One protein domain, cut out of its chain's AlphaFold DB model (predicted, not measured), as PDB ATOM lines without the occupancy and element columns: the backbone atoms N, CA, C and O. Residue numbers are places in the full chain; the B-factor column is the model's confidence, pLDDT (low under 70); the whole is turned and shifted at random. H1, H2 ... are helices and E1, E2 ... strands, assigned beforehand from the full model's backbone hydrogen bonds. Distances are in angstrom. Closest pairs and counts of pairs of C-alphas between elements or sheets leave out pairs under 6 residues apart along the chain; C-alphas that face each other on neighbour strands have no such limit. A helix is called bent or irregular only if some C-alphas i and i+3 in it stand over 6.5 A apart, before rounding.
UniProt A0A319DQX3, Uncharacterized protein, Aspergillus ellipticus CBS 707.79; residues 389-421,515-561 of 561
ATOM      1  N   GLN A 389     -49.226  59.210  -4.412       95.50
ATOM      2  CA  GLN A 389     -48.754  59.803  -3.153       95.50
ATOM      3  C   GLN A 389     -48.775  58.789  -2.004       95.50
ATOM      4  O   GLN A 389     -47.925  58.829  -1.117       95.50
ATOM      5  N   THR A 390     -49.747  57.873  -2.016       96.38
ATOM      6  CA  THR A 390     -49.934  56.861  -0.974       96.38
ATOM      7  C   THR A 390     -50.282  55.507  -1.582       96.38
ATOM      8  O   THR A 390     -51.321  55.361  -2.230       96.38
ATOM      9  N   LEU A 391     -49.450  54.507  -1.313       96.81
ATOM     10  CA  LEU A 391     -49.805  53.096  -1.413       96.81
ATOM     11  C   LEU A 391     -50.139  52.599  -0.004       96.81
ATOM     12  O   LEU A 391     -49.399  52.870   0.936       96.81
ATOM     13  N   HIS A 392     -51.251  51.895   0.155       94.31
ATOM     14  CA  HIS A 392     -51.700  51.371   1.440       94.31
ATOM     15  C   HIS A 392     -52.027  49.890   1.273       94.31
ATOM     16  O   HIS A 392     -52.926  49.539   0.516       94.31
ATOM     17  N   LEU A 393     -51.252  49.036   1.930       93.12
ATOM     18  CA  LEU A 393     -51.425  47.589   1.952       93.12
ATOM     19  C   LEU A 393     -52.054  47.225   3.298       93.12
ATOM     20  O   LEU A 393     -51.462  47.502   4.337       93.12
ATOM     21  N   VAL A 394     -53.263  46.672   3.288       88.00
ATOM     22  CA  VAL A 394     -54.023  46.302   4.493       88.00
ATOM     23  C   VAL A 394     -54.138  44.785   4.545       88.00
ATOM     24  O   VAL A 394     -54.453  44.175   3.521       88.00
ATOM     25  N   GLU A 395     -53.829  44.178   5.698       84.50
ATOM     26  CA  GLU A 395     -53.927  42.725   5.945       84.50
ATOM     27  C   GLU A 395     -53.330  41.895   4.784       84.50
ATOM     28  O   GLU A 395     -53.897  40.907   4.319       84.50
ATOM     29  N   SER A 396     -52.210  42.369   4.228       86.69
ATOM     30  CA  SER A 396     -51.622  41.831   2.997       86.69
ATOM     31  C   SER A 396     -50.563  40.772   3.308       86.69
ATOM     32  O   SER A 396     -49.628  41.022   4.067       86.69
ATOM     33  N   GLU A 397     -50.679  39.593   2.695       88.69
ATOM     34  CA  GLU A 397     -49.753  38.479   2.917       88.69
ATOM     35  C   GLU A 397     -48.515  38.611   2.018       88.69
ATOM     36  O   GLU A 397     -48.590  38.523   0.792       88.69
ATOM     37  N   PHE A 398     -47.336  38.790   2.611       87.81
ATOM     38  CA  PHE A 398     -46.096  38.936   1.849       87.81
ATOM     39  C   PHE A 398     -45.477  37.577   1.516       87.81
ATOM     40  O   PHE A 398     -44.696  37.021   2.285       87.81
ATOM     41  N   LEU A 399     -45.806  37.051   0.333       86.00
ATOM     42  CA  LEU A 399     -45.326  35.752  -0.135       86.00
ATOM     43  C   LEU A 399     -43.814  35.780  -0.389       86.00
ATOM     44  O   LEU A 399     -43.319  36.350  -1.374       86.00
ATOM     45  N   THR A 400     -43.066  35.116   0.488       78.12
ATOM     46  CA  THR A 400     -41.625  34.941   0.356       78.12
ATOM     47  C   THR A 400     -41.271  33.634  -0.369       78.12
ATOM     48  O   THR A 400     -41.895  32.593  -0.159       78.12
ATOM     49  N   PRO A 401     -40.228  33.622  -1.223       78.19
ATOM     50  CA  PRO A 401     -39.624  32.370  -1.670       78.19
ATOM     51  C   PRO A 401     -39.072  31.594  -0.467       78.19
ATOM     52  O   PRO A 401     -38.582  32.219   0.469       78.19
ATOM     53  N   ALA A 402     -39.026  30.258  -0.540       69.12
ATOM     54  CA  ALA A 402     -38.687  29.318   0.551       69.12
ATOM     55  C   ALA A 402     -37.270  29.423   1.197       69.12
ATOM     56  O   ALA A 402     -36.765  28.461   1.770       69.12
ATOM     57  N   ARG A 403     -36.581  30.561   1.060       65.69
ATOM     58  CA  ARG A 403     -35.298  30.913   1.700       65.69
ATOM     59  C   ARG A 403     -35.290  32.324   2.307       65.69
ATOM     60  O   ARG A 403     -34.293  32.725   2.909       65.69
ATOM     61  N   LEU A 404     -36.361  33.091   2.118       76.62
ATOM     62  CA  LEU A 404     -36.525  34.449   2.617       76.62
ATOM     63  C   LEU A 404     -37.636  34.405   3.669       76.62
ATOM     64  O   LEU A 404     -38.691  33.837   3.417       76.62
ATOM     65  N   THR A 405     -37.378  34.941   4.852       84.38
ATOM     66  CA  THR A 405     -38.363  34.999   5.937       84.38
ATOM     67  C   THR A 405     -39.038  36.363   5.934       84.38
ATOM     68  O   THR A 405     -38.518  37.315   5.341       84.38
ATOM     69  N   GLU A 406     -40.209  36.472   6.546       85.50
ATOM     70  CA  GLU A 406     -41.035  37.680   6.568       85.50
ATOM     71  C   GLU A 406     -40.236  38.869   7.133       85.50
ATOM     72  O   GLU A 406     -40.256  39.958   6.565       85.50
ATOM     73  N   MET A 407     -39.385  38.637   8.141       88.06
ATOM     74  CA  MET A 407     -38.444  39.645   8.650       88.06
ATOM     75  C   MET A 407     -37.391  40.084   7.618       88.06
ATOM     76  O   MET A 407     -37.049  41.262   7.549       88.06
ATOM     77  N   LYS A 408     -36.903  39.197   6.738       88.06
ATOM     78  CA  LYS A 408     -36.000  39.595   5.633       88.06
ATOM     79  C   LYS A 408     -36.721  40.433   4.576       88.06
ATOM     80  O   LYS A 408     -36.092  41.286   3.951       88.06
ATOM     81  N   PHE A 409     -38.021  40.213   4.373       88.19
ATOM     82  CA  PHE A 409     -38.852  41.083   3.540       88.19
ATOM     83  C   PHE A 409     -39.041  42.453   4.206       88.19
ATOM     84  O   PHE A 409     -38.843  43.485   3.567       88.19
ATOM     85  N   PHE A 410     -39.332  42.467   5.506       90.62
ATOM     86  CA  PHE A 410     -39.481  43.683   6.300       90.62
ATOM     87  C   PHE A 410     -38.205  44.538   6.316       90.62
ATOM     88  O   PHE A 410     -38.241  45.733   6.028       90.62
ATOM     89  N   HIS A 411     -37.039  43.924   6.531       90.50
ATOM     90  CA  HIS A 411     -35.753  44.615   6.423       90.50
ATOM     91  C   HIS A 411     -35.462  45.126   5.002       90.50
ATOM     92  O   HIS A 411     -34.804  46.154   4.857       90.50
ATOM     93  N   TRP A 412     -35.970  44.471   3.948       91.69
ATOM     94  CA  TRP A 412     -35.892  45.013   2.587       91.69
ATOM     95  C   TRP A 412     -36.763  46.271   2.421       91.69
ATOM     96  O   TRP A 412     -36.288  47.218   1.795       91.69
ATOM     97  N   LEU A 413     -37.958  46.348   3.030       92.31
ATOM     98  CA  LEU A 413     -38.747  47.594   3.082       92.31
ATOM     99  C   LEU A 413     -37.977  48.703   3.823       92.31
ATOM    100  O   LEU A 413     -37.795  49.793   3.284       92.31
ATOM    101  N   LEU A 414     -37.444  48.405   5.014       91.94
ATOM    102  CA  LEU A 414     -36.660  49.350   5.825       91.94
ATOM    103  C   LEU A 414     -35.389  49.868   5.135       91.94
ATOM    104  O   LEU A 414     -34.952  50.978   5.435       91.94
ATOM    105  N   ALA A 415     -34.794  49.076   4.240       89.88
ATOM    106  CA  ALA A 415     -33.621  49.458   3.452       89.88
ATOM    107  C   ALA A 415     -33.954  50.348   2.237       89.88
ATOM    108  O   ALA A 415     -33.046  50.936   1.653       89.88
ATOM    109  N   HIS A 416     -35.231  50.436   1.846       89.44
ATOM    110  CA  HIS A 416     -35.719  51.332   0.788       89.44
ATOM    111  C   HIS A 416     -36.357  52.616   1.331       89.44
ATOM    112  O   HIS A 416     -36.589  53.551   0.560       89.44
ATOM    113  N   ASP A 417     -36.633  52.659   2.635       90.88
ATOM    114  CA  ASP A 417     -37.105  53.848   3.331       90.88
ATOM    115  C   ASP A 417     -36.045  54.964   3.327       90.88
ATOM    116  O   ASP A 417     -34.880  54.744   3.658       90.88
ATOM    117  N   ILE A 418     -36.472  56.167   2.944       89.31
ATOM    118  CA  ILE A 418     -35.643  57.378   2.869       89.31
ATOM    119  C   ILE A 418     -35.771  58.257   4.116       89.31
ATOM    120  O   ILE A 418     -35.142  59.312   4.174       89.31
ATOM    121  N   SER A 419     -36.612  57.869   5.079       84.88
ATOM    122  CA  SER A 419     -36.798  58.621   6.314       84.88
ATOM    123  C   SER A 419     -35.474  58.642   7.072       84.88
ATOM    124  O   SER A 419     -34.967  57.588   7.472       84.88
ATOM    125  N   GLU A 420     -34.908  59.839   7.258       69.81
ATOM    126  CA  GLU A 420     -33.675  59.997   8.027       69.81
ATOM    127  C   GLU A 420     -33.855  59.317   9.392       69.81
ATOM    128  O   GLU A 420     -34.849  59.589  10.073       69.81
ATOM    129  N   PRO A 421     -32.944  58.418   9.810       61.34
ATOM    130  CA  PRO A 421     -32.961  57.952  11.182       61.34
ATOM    131  C   PRO A 421     -32.748  59.184  12.057       61.34
ATOM    132  O   PRO A 421     -31.722  59.854  11.908       61.34
ATOM    133  N   PRO A 515     -50.829  55.768  15.684       72.06
ATOM    134  CA  PRO A 515     -50.145  56.152  14.460       72.06
ATOM    135  C   PRO A 515     -49.250  54.989  14.003       72.06
ATOM    136  O   PRO A 515     -48.636  54.345  14.858       72.06
ATOM    137  N   PRO A 516     -49.145  54.718  12.688       79.94
ATOM    138  CA  PRO A 516     -48.267  53.671  12.187       79.94
ATOM    139  C   PRO A 516     -46.837  53.836  12.709       79.94
ATOM    140  O   PRO A 516     -46.286  54.941  12.732       79.94
ATOM    141  N   VAL A 517     -46.231  52.723  13.113       83.56
ATOM    142  CA  VAL A 517     -44.848  52.653  13.569       83.56
ATOM    143  C   VAL A 517     -43.950  53.125  12.430       83.56
ATOM    144  O   VAL A 517     -43.914  52.559  11.335       83.56
ATOM    145  N   ARG A 518     -43.224  54.214  12.673       86.44
ATOM    146  CA  ARG A 518     -42.330  54.805  11.675       86.44
ATOM    147  C   ARG A 518     -41.106  53.909  11.497       86.44
ATOM    148  O   ARG A 518     -40.635  53.300  12.460       86.44
ATOM    149  N   ALA A 519     -40.554  53.880  10.284       85.94
ATOM    150  CA  ALA A 519     -39.385  53.070   9.927       85.94
ATOM    151  C   ALA A 519     -38.188  53.194  10.900       85.94
ATOM    152  O   ALA A 519     -37.419  52.250  11.059       85.94
ATOM    153  N   GLU A 520     -38.035  54.330  11.586       84.88
ATOM    154  CA  GLU A 520     -37.025  54.537  12.632       84.88
ATOM    155  C   GLU A 520     -37.207  53.622  13.858       84.88
ATOM    156  O   GLU A 520     -36.252  52.968  14.263       84.88
ATOM    157  N   VAL A 521     -38.426  53.507  14.396       85.00
ATOM    158  CA  VAL A 521     -38.746  52.647  15.549       85.00
ATOM    159  C   VAL A 521     -38.744  51.182  15.117       85.00
ATOM    160  O   VAL A 521     -38.179  50.323  15.792       85.00
ATOM    161  N   ALA A 522     -39.297  50.911  13.933       86.94
ATOM    162  CA  ALA A 522     -39.390  49.583  13.340       86.94
ATOM    163  C   ALA A 522     -38.034  48.864  13.173       86.94
ATOM    164  O   ALA A 522     -37.981  47.637  13.214       86.94
ATOM    165  N   ARG A 523     -36.923  49.604  13.025       85.69
ATOM    166  CA  ARG A 523     -35.554  49.045  12.957       85.69
ATOM    167  C   ARG A 523     -35.116  48.324  14.239       85.69
ATOM    168  O   ARG A 523     -34.154  47.562  14.184       85.69
ATOM    169  N   HIS A 524     -35.795  48.554  15.363       86.06
ATOM    170  CA  HIS A 524     -35.473  47.967  16.667       86.06
ATOM    171  C   HIS A 524     -36.353  46.762  17.044       86.06
ATOM    172  O   HIS A 524     -36.115  46.141  18.080       86.06
ATOM    173  N   LEU A 525     -37.351  46.417  16.223       84.94
ATOM    174  CA  LEU A 525     -38.254  45.295  16.479       84.94
ATOM    175  C   LEU A 525     -37.594  43.960  16.109       84.94
ATOM    176  O   LEU A 525     -37.047  43.801  15.016       84.94
ATOM    177  N   LEU A 526     -37.659  42.992  17.028       82.94
ATOM    178  CA  LEU A 526     -37.123  41.635  16.839       82.94
ATOM    179  C   LEU A 526     -38.162  40.668  16.250       82.94
ATOM    180  O   LEU A 526     -37.804  39.747  15.520       82.94
ATOM    181  N   CYS A 527     -39.436  40.899  16.550       85.06
ATOM    182  CA  CYS A 527     -40.600  40.220  15.995       85.06
ATOM    183  C   CYS A 527     -41.730  41.245  15.828       85.06
ATOM    184  O   CYS A 527     -41.689  42.315  16.438       85.06
ATOM    185  N   ILE A 528     -42.703  40.942  14.968       85.00
ATOM    186  CA  ILE A 528     -43.789  41.861  14.612       85.00
ATOM    187  C   ILE A 528     -45.114  41.101  14.583       85.00
ATOM    188  O   ILE A 528     -45.261  40.125  13.841       85.00
ATOM    189  N   THR A 529     -46.102  41.565  15.349       85.00
ATOM    190  CA  THR A 529     -47.406  40.899  15.493       85.00
ATOM    191  C   THR A 529     -48.567  41.849  15.202       85.00
ATOM    192  O   THR A 529     -49.065  42.512  16.109       85.00
ATOM    193  N   ARG A 530     -49.030  41.867  13.944       82.94
ATOM    194  CA  ARG A 530     -50.155  42.689  13.451       82.94
ATOM    195  C   ARG A 530     -49.976  44.188  13.701       82.94
ATOM    196  O   ARG A 530     -50.898  44.879  14.123       82.94
ATOM    197  N   GLU A 531     -48.781  44.691  13.419       85.50
ATOM    198  CA  GLU A 531     -48.476  46.114  13.562       85.50
ATOM    199  C   GLU A 531     -48.680  46.877  12.243       85.50
ATOM    200  O   GLU A 531     -48.627  46.309  11.148       85.50
ATOM    201  N   SER A 532     -48.920  48.182  12.370       87.69
ATOM    202  CA  SER A 532     -49.023  49.130  11.257       87.69
ATOM    203  C   SER A 532     -47.715  49.887  11.076       87.69
ATOM    204  O   SER A 532     -47.167  50.371  12.061       87.69
ATOM    205  N   PHE A 533     -47.257  50.076   9.836       90.00
ATOM    206  CA  PHE A 533     -45.995  50.756   9.514       90.00
ATOM    207  C   PHE A 533     -46.142  51.860   8.464       90.00
ATOM    208  O   PHE A 533     -46.886  51.703   7.495       90.00
ATOM    209  N   GLU A 534     -45.378  52.949   8.618       92.62
ATOM    210  CA  GLU A 534     -45.151  53.962   7.571       92.62
ATOM    211  C   GLU A 534     -43.701  53.894   7.064       92.62
ATOM    212  O   GLU A 534     -42.747  54.051   7.834       92.62
ATOM    213  N   PHE A 535     -43.552  53.746   5.745       93.75
ATOM    214  CA  PHE A 535     -42.296  53.902   5.007       93.75
ATOM    215  C   PHE A 535     -42.423  55.021   3.967       93.75
ATOM    216  O   PHE A 535     -43.509  55.271   3.436       93.75
ATOM    217  N   ARG A 536     -41.304  55.655   3.607       94.31
ATOM    218  CA  ARG A 536     -41.235  56.667   2.542       94.31
ATOM    219  C   ARG A 536     -40.226  56.249   1.490       94.31
ATOM    220  O   ARG A 536     -39.048  56.108   1.795       94.31
ATOM    221  N   PHE A 537     -40.655  56.054   0.248       94.25
ATOM    222  CA  PHE A 537     -39.773  55.646  -0.849       94.25
ATOM    223  C   PHE A 537     -39.600  56.784  -1.869       94.25
ATOM    224  O   PHE A 537     -40.554  57.490  -2.187       94.25
ATOM    225  N   CYS A 538     -38.392  56.945  -2.417       92.25
ATOM    226  CA  CYS A 538     -38.077  57.968  -3.423       92.25
ATOM    227  C   CYS A 538     -37.990  57.372  -4.835       92.25
ATOM    228  O   CYS A 538     -37.271  56.399  -5.058       92.25
ATOM    229  N   GLY A 539     -38.634  58.010  -5.815       87.56
ATOM    230  CA  GLY A 539     -38.580  57.610  -7.222       87.56
ATOM    231  C   GLY A 539     -37.178  57.664  -7.850       87.56
ATOM    232  O   GLY A 539     -36.881  56.855  -8.736       87.56
ATOM    233  N   ARG A 540     -36.275  58.538  -7.371       87.00
ATOM    234  CA  ARG A 540     -34.914  58.689  -7.930       87.00
ATOM    235  C   ARG A 540     -34.093  57.401  -7.871       87.00
ATOM    236  O   ARG A 540     -33.363  57.107  -8.815       87.00
ATOM    237  N   THR A 541     -34.215  56.616  -6.796       80.69
ATOM    238  CA  THR A 541     -33.479  55.341  -6.641       80.69
ATOM    239  C   THR A 541     -33.911  54.291  -7.668       80.69
ATOM    240  O   THR A 541     -33.176  53.346  -7.937       80.69
ATOM    241  N   ARG A 542     -35.083  54.490  -8.284       79.25
ATOM    242  CA  ARG A 542     -35.702  53.643  -9.310       79.25
ATOM    243  C   ARG A 542     -35.735  54.316 -10.691       79.25
ATOM    244  O   ARG A 542     -36.525  53.927 -11.546       79.25
ATOM    245  N   GLY A 543     -34.903  55.339 -10.915       81.25
ATOM    246  CA  GLY A 543     -34.792  56.042 -12.202       81.25
ATOM    247  C   GLY A 543     -36.027  56.857 -12.612       81.25
ATOM    248  O   GLY A 543     -36.149  57.226 -13.778       81.25
ATOM    249  N   CYS A 544     -36.944  57.126 -11.679       84.81
ATOM    250  CA  CYS A 544     -38.121  57.964 -11.898       84.81
ATOM    251  C   CYS A 544     -37.829  59.439 -11.556       84.81
ATOM    252  O   CYS A 544     -36.738  59.788 -11.098       84.81
ATOM    253  N   GLU A 545     -38.819  60.312 -11.771       83.38
ATOM    254  CA  GLU A 545     -38.794  61.676 -11.226       83.38
ATOM    255  C   GLU A 545     -38.657  61.679  -9.687       83.38
ATOM    256  O   GLU A 545     -38.802  60.652  -9.019       83.38
ATOM    257  N   ASP A 546     -38.396  62.858  -9.120       83.44
ATOM    258  CA  ASP A 546     -38.295  63.078  -7.675       83.44
ATOM    259  C   ASP A 546     -39.669  63.063  -6.987       83.44
ATOM    260  O   ASP A 546     -40.190  64.088  -6.548       83.44
ATOM    261  N   THR A 547     -40.293  61.889  -6.962       89.69
ATOM    262  CA  THR A 547     -41.577  61.637  -6.313       89.69
ATOM    263  C   THR A 547     -41.376  60.838  -5.028       89.69
ATOM    264  O   THR A 547     -40.744  59.780  -5.027       89.69
ATOM    265  N   GLU A 548     -41.913  61.356  -3.924       93.44
ATOM    266  CA  GLU A 548     -42.026  60.648  -2.647       93.44
ATOM    267  C   GLU A 548     -43.328  59.836  -2.640       93.44
ATOM    268  O   GLU A 548     -44.400  60.359  -2.955       93.44
ATOM    269  N   LEU A 549     -43.224  58.552  -2.299       96.00
ATOM    270  CA  LEU A 549     -44.345  57.635  -2.122       96.00
ATOM    271  C   LEU A 549     -44.403  57.220  -0.651       96.00
ATOM    272  O   LEU A 549     -43.483  56.562  -0.162       96.00
ATOM    273  N   HIS A 550     -45.500  57.546   0.030       95.25
ATOM    274  CA  HIS A 550     -45.796  56.973   1.341       95.25
ATOM    275  C   HIS A 550     -46.331  55.554   1.142       95.25
ATOM    276  O   HIS A 550     -47.315  55.357   0.422       95.25
ATOM    277  N   VAL A 551     -45.699  54.572   1.776       95.19
ATOM    278  CA  VAL A 551     -46.159  53.183   1.807       95.19
ATOM    279  C   VAL A 551     -46.620  52.878   3.226       95.19
ATOM    280  O   VAL A 551     -45.815  52.851   4.154       95.19
ATOM    281  N   LEU A 552     -47.924  52.675   3.380       93.19
ATOM    282  CA  LEU A 552     -48.552  52.226   4.618       93.19
ATOM    283  C   LEU A 552     -48.752  50.714   4.543       93.19
ATOM    284  O   LEU A 552     -49.256  50.223   3.531       93.19
ATOM    285  N   VAL A 553     -48.377  49.989   5.593       91.69
ATOM    286  CA  VAL A 553     -48.592  48.540   5.707       91.69
ATOM    287  C   VAL A 553     -49.276  48.259   7.038       91.69
ATOM    288  O   VAL A 553     -48.627  48.358   8.072       91.69
ATOM    289  N   ASP A 554     -50.565  47.929   7.012       86.94
ATOM    290  CA  ASP A 554     -51.365  47.611   8.199       86.94
ATOM    291  C   ASP A 554     -51.504  46.097   8.380       86.94
ATOM    292  O   ASP A 554     -51.742  45.369   7.412       86.94
ATOM    293  N   GLY A 555     -51.392  45.632   9.626       82.44
ATOM    294  CA  GLY A 555     -51.549  44.218   9.977       82.44
ATOM    295  C   GLY A 555     -50.337  43.346   9.632       82.44
ATOM    296  O   GLY A 555     -50.476  42.131   9.517       82.44
ATOM    297  N   PHE A 556     -49.136  43.923   9.474       85.25
ATOM    298  CA  PHE A 556     -47.940  43.129   9.172       85.25
ATOM    299  C   PHE A 556     -47.654  42.142  10.310       85.25
ATOM    300  O   PHE A 556     -47.628  42.513  11.484       85.25
ATOM    301  N   GLN A 557     -47.394  40.883   9.961       84.69
ATOM    302  CA  GLN A 557     -47.038  39.841  10.916       84.69
ATOM    303  C   GLN A 557     -45.849  39.031  10.399       84.69
ATOM    304  O   GLN A 557     -45.897  38.462   9.309       84.69
ATOM    305  N   SER A 558     -44.801  38.929  11.214       83.25
ATOM    306  CA  SER A 558     -43.768  37.908  11.057       83.25
ATOM    307  C   SER A 558     -44.196  36.646  11.798       83.25
ATOM    308  O   SER A 558     -44.566  36.726  12.972       83.25
ATOM    309  N   ARG A 559     -44.101  35.475  11.166       73.69
ATOM    310  CA  ARG A 559     -44.108  34.211  11.913       73.69
ATOM    311  C   ARG A 559     -42.791  34.115  12.692       73.69
ATOM    312  O   ARG A 559     -41.745  34.470  12.151       73.69
ATOM    313  N   GLU A 560     -42.849  33.700  13.956       58.59
ATOM    314  CA  GLU A 560     -41.639  33.426  14.742       58.59
ATOM    315  C   GLU A 560     -40.877  32.244  14.104       58.59
ATOM    316  O   GLU A 560     -41.511  31.265  13.696       58.59
ATOM    317  N   GLU A 561     -39.549  32.375  13.956       51.62
ATOM    318  CA  GLU A 561     -38.647  31.355  13.369       51.62
ATOM    319  C   GLU A 561     -38.317  30.218  14.360       51.62
ATOM    320  O   GLU A 561     -38.004  30.522  15.534       51.62
TER     321      GLU A 561
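Overview. This is residues 389 to 421 and 515 to 561 of the 561 residues of an uncharacterized protein of Aspergillus ellipticus CBS 707.79 (UniProt A0A319DQX3). A twisted sheet of three strands, the long E3 and E4 bent, has helices H1 and H2 packed on its E3 side. H3 lies at one end, E2 at the other. The printed part has 80 residues with three named helices and four named strands in the order E1 E2 H1 H2 E3 H3 E4; the class is mixed. The mixed sheet runs E1 E4 E3. It is compact, radius of gyration of the C-alphas 12.7 A, and the whole spans 39 by 30 by 23 A.

Arrangement. E1, residues 390 to 394, is parallel to E4, residues 548 to 557, at 8 degrees; N 391 and O 550, 2.9 A apart, are within hydrogen-bond range. E4 is antiparallel to E3, residues 529 to 538, at 165 degrees, with N 535 and O 551 2.9 A apart. E2, residues 397 to 399, pairs with no named strand. H1, residues 406 to 416, makes two layers with the sheet, a helix on one face; C-alphas 416 and 537, the closest of H1 and E3, are 6.1 A apart. H2, residues 519 to 522, is on the sheet and H3, residues 539 to 542, is not. In H1 every O i to N i+4 pair is within hydrogen-bond range; H2 and H3 are too short for one.

Along the chain. E1 begins at C-alpha 390 (-49.934, 56.861, -0.974) and E4 ends at C-alpha 557 (-47.038, 39.841, 10.916). H1 measures 15.7 A from first to last C-alpha, E3 27.1 A and E4 25.3 A.

Size, cuts and confidence. Residues 422 to 514 are cut out; C-alphas 421 and 515 are 17.6 A apart. No link printed whole is long. The pLDDT is under 70 at residues 402 to 403, 420 to 421 and 560 to 561.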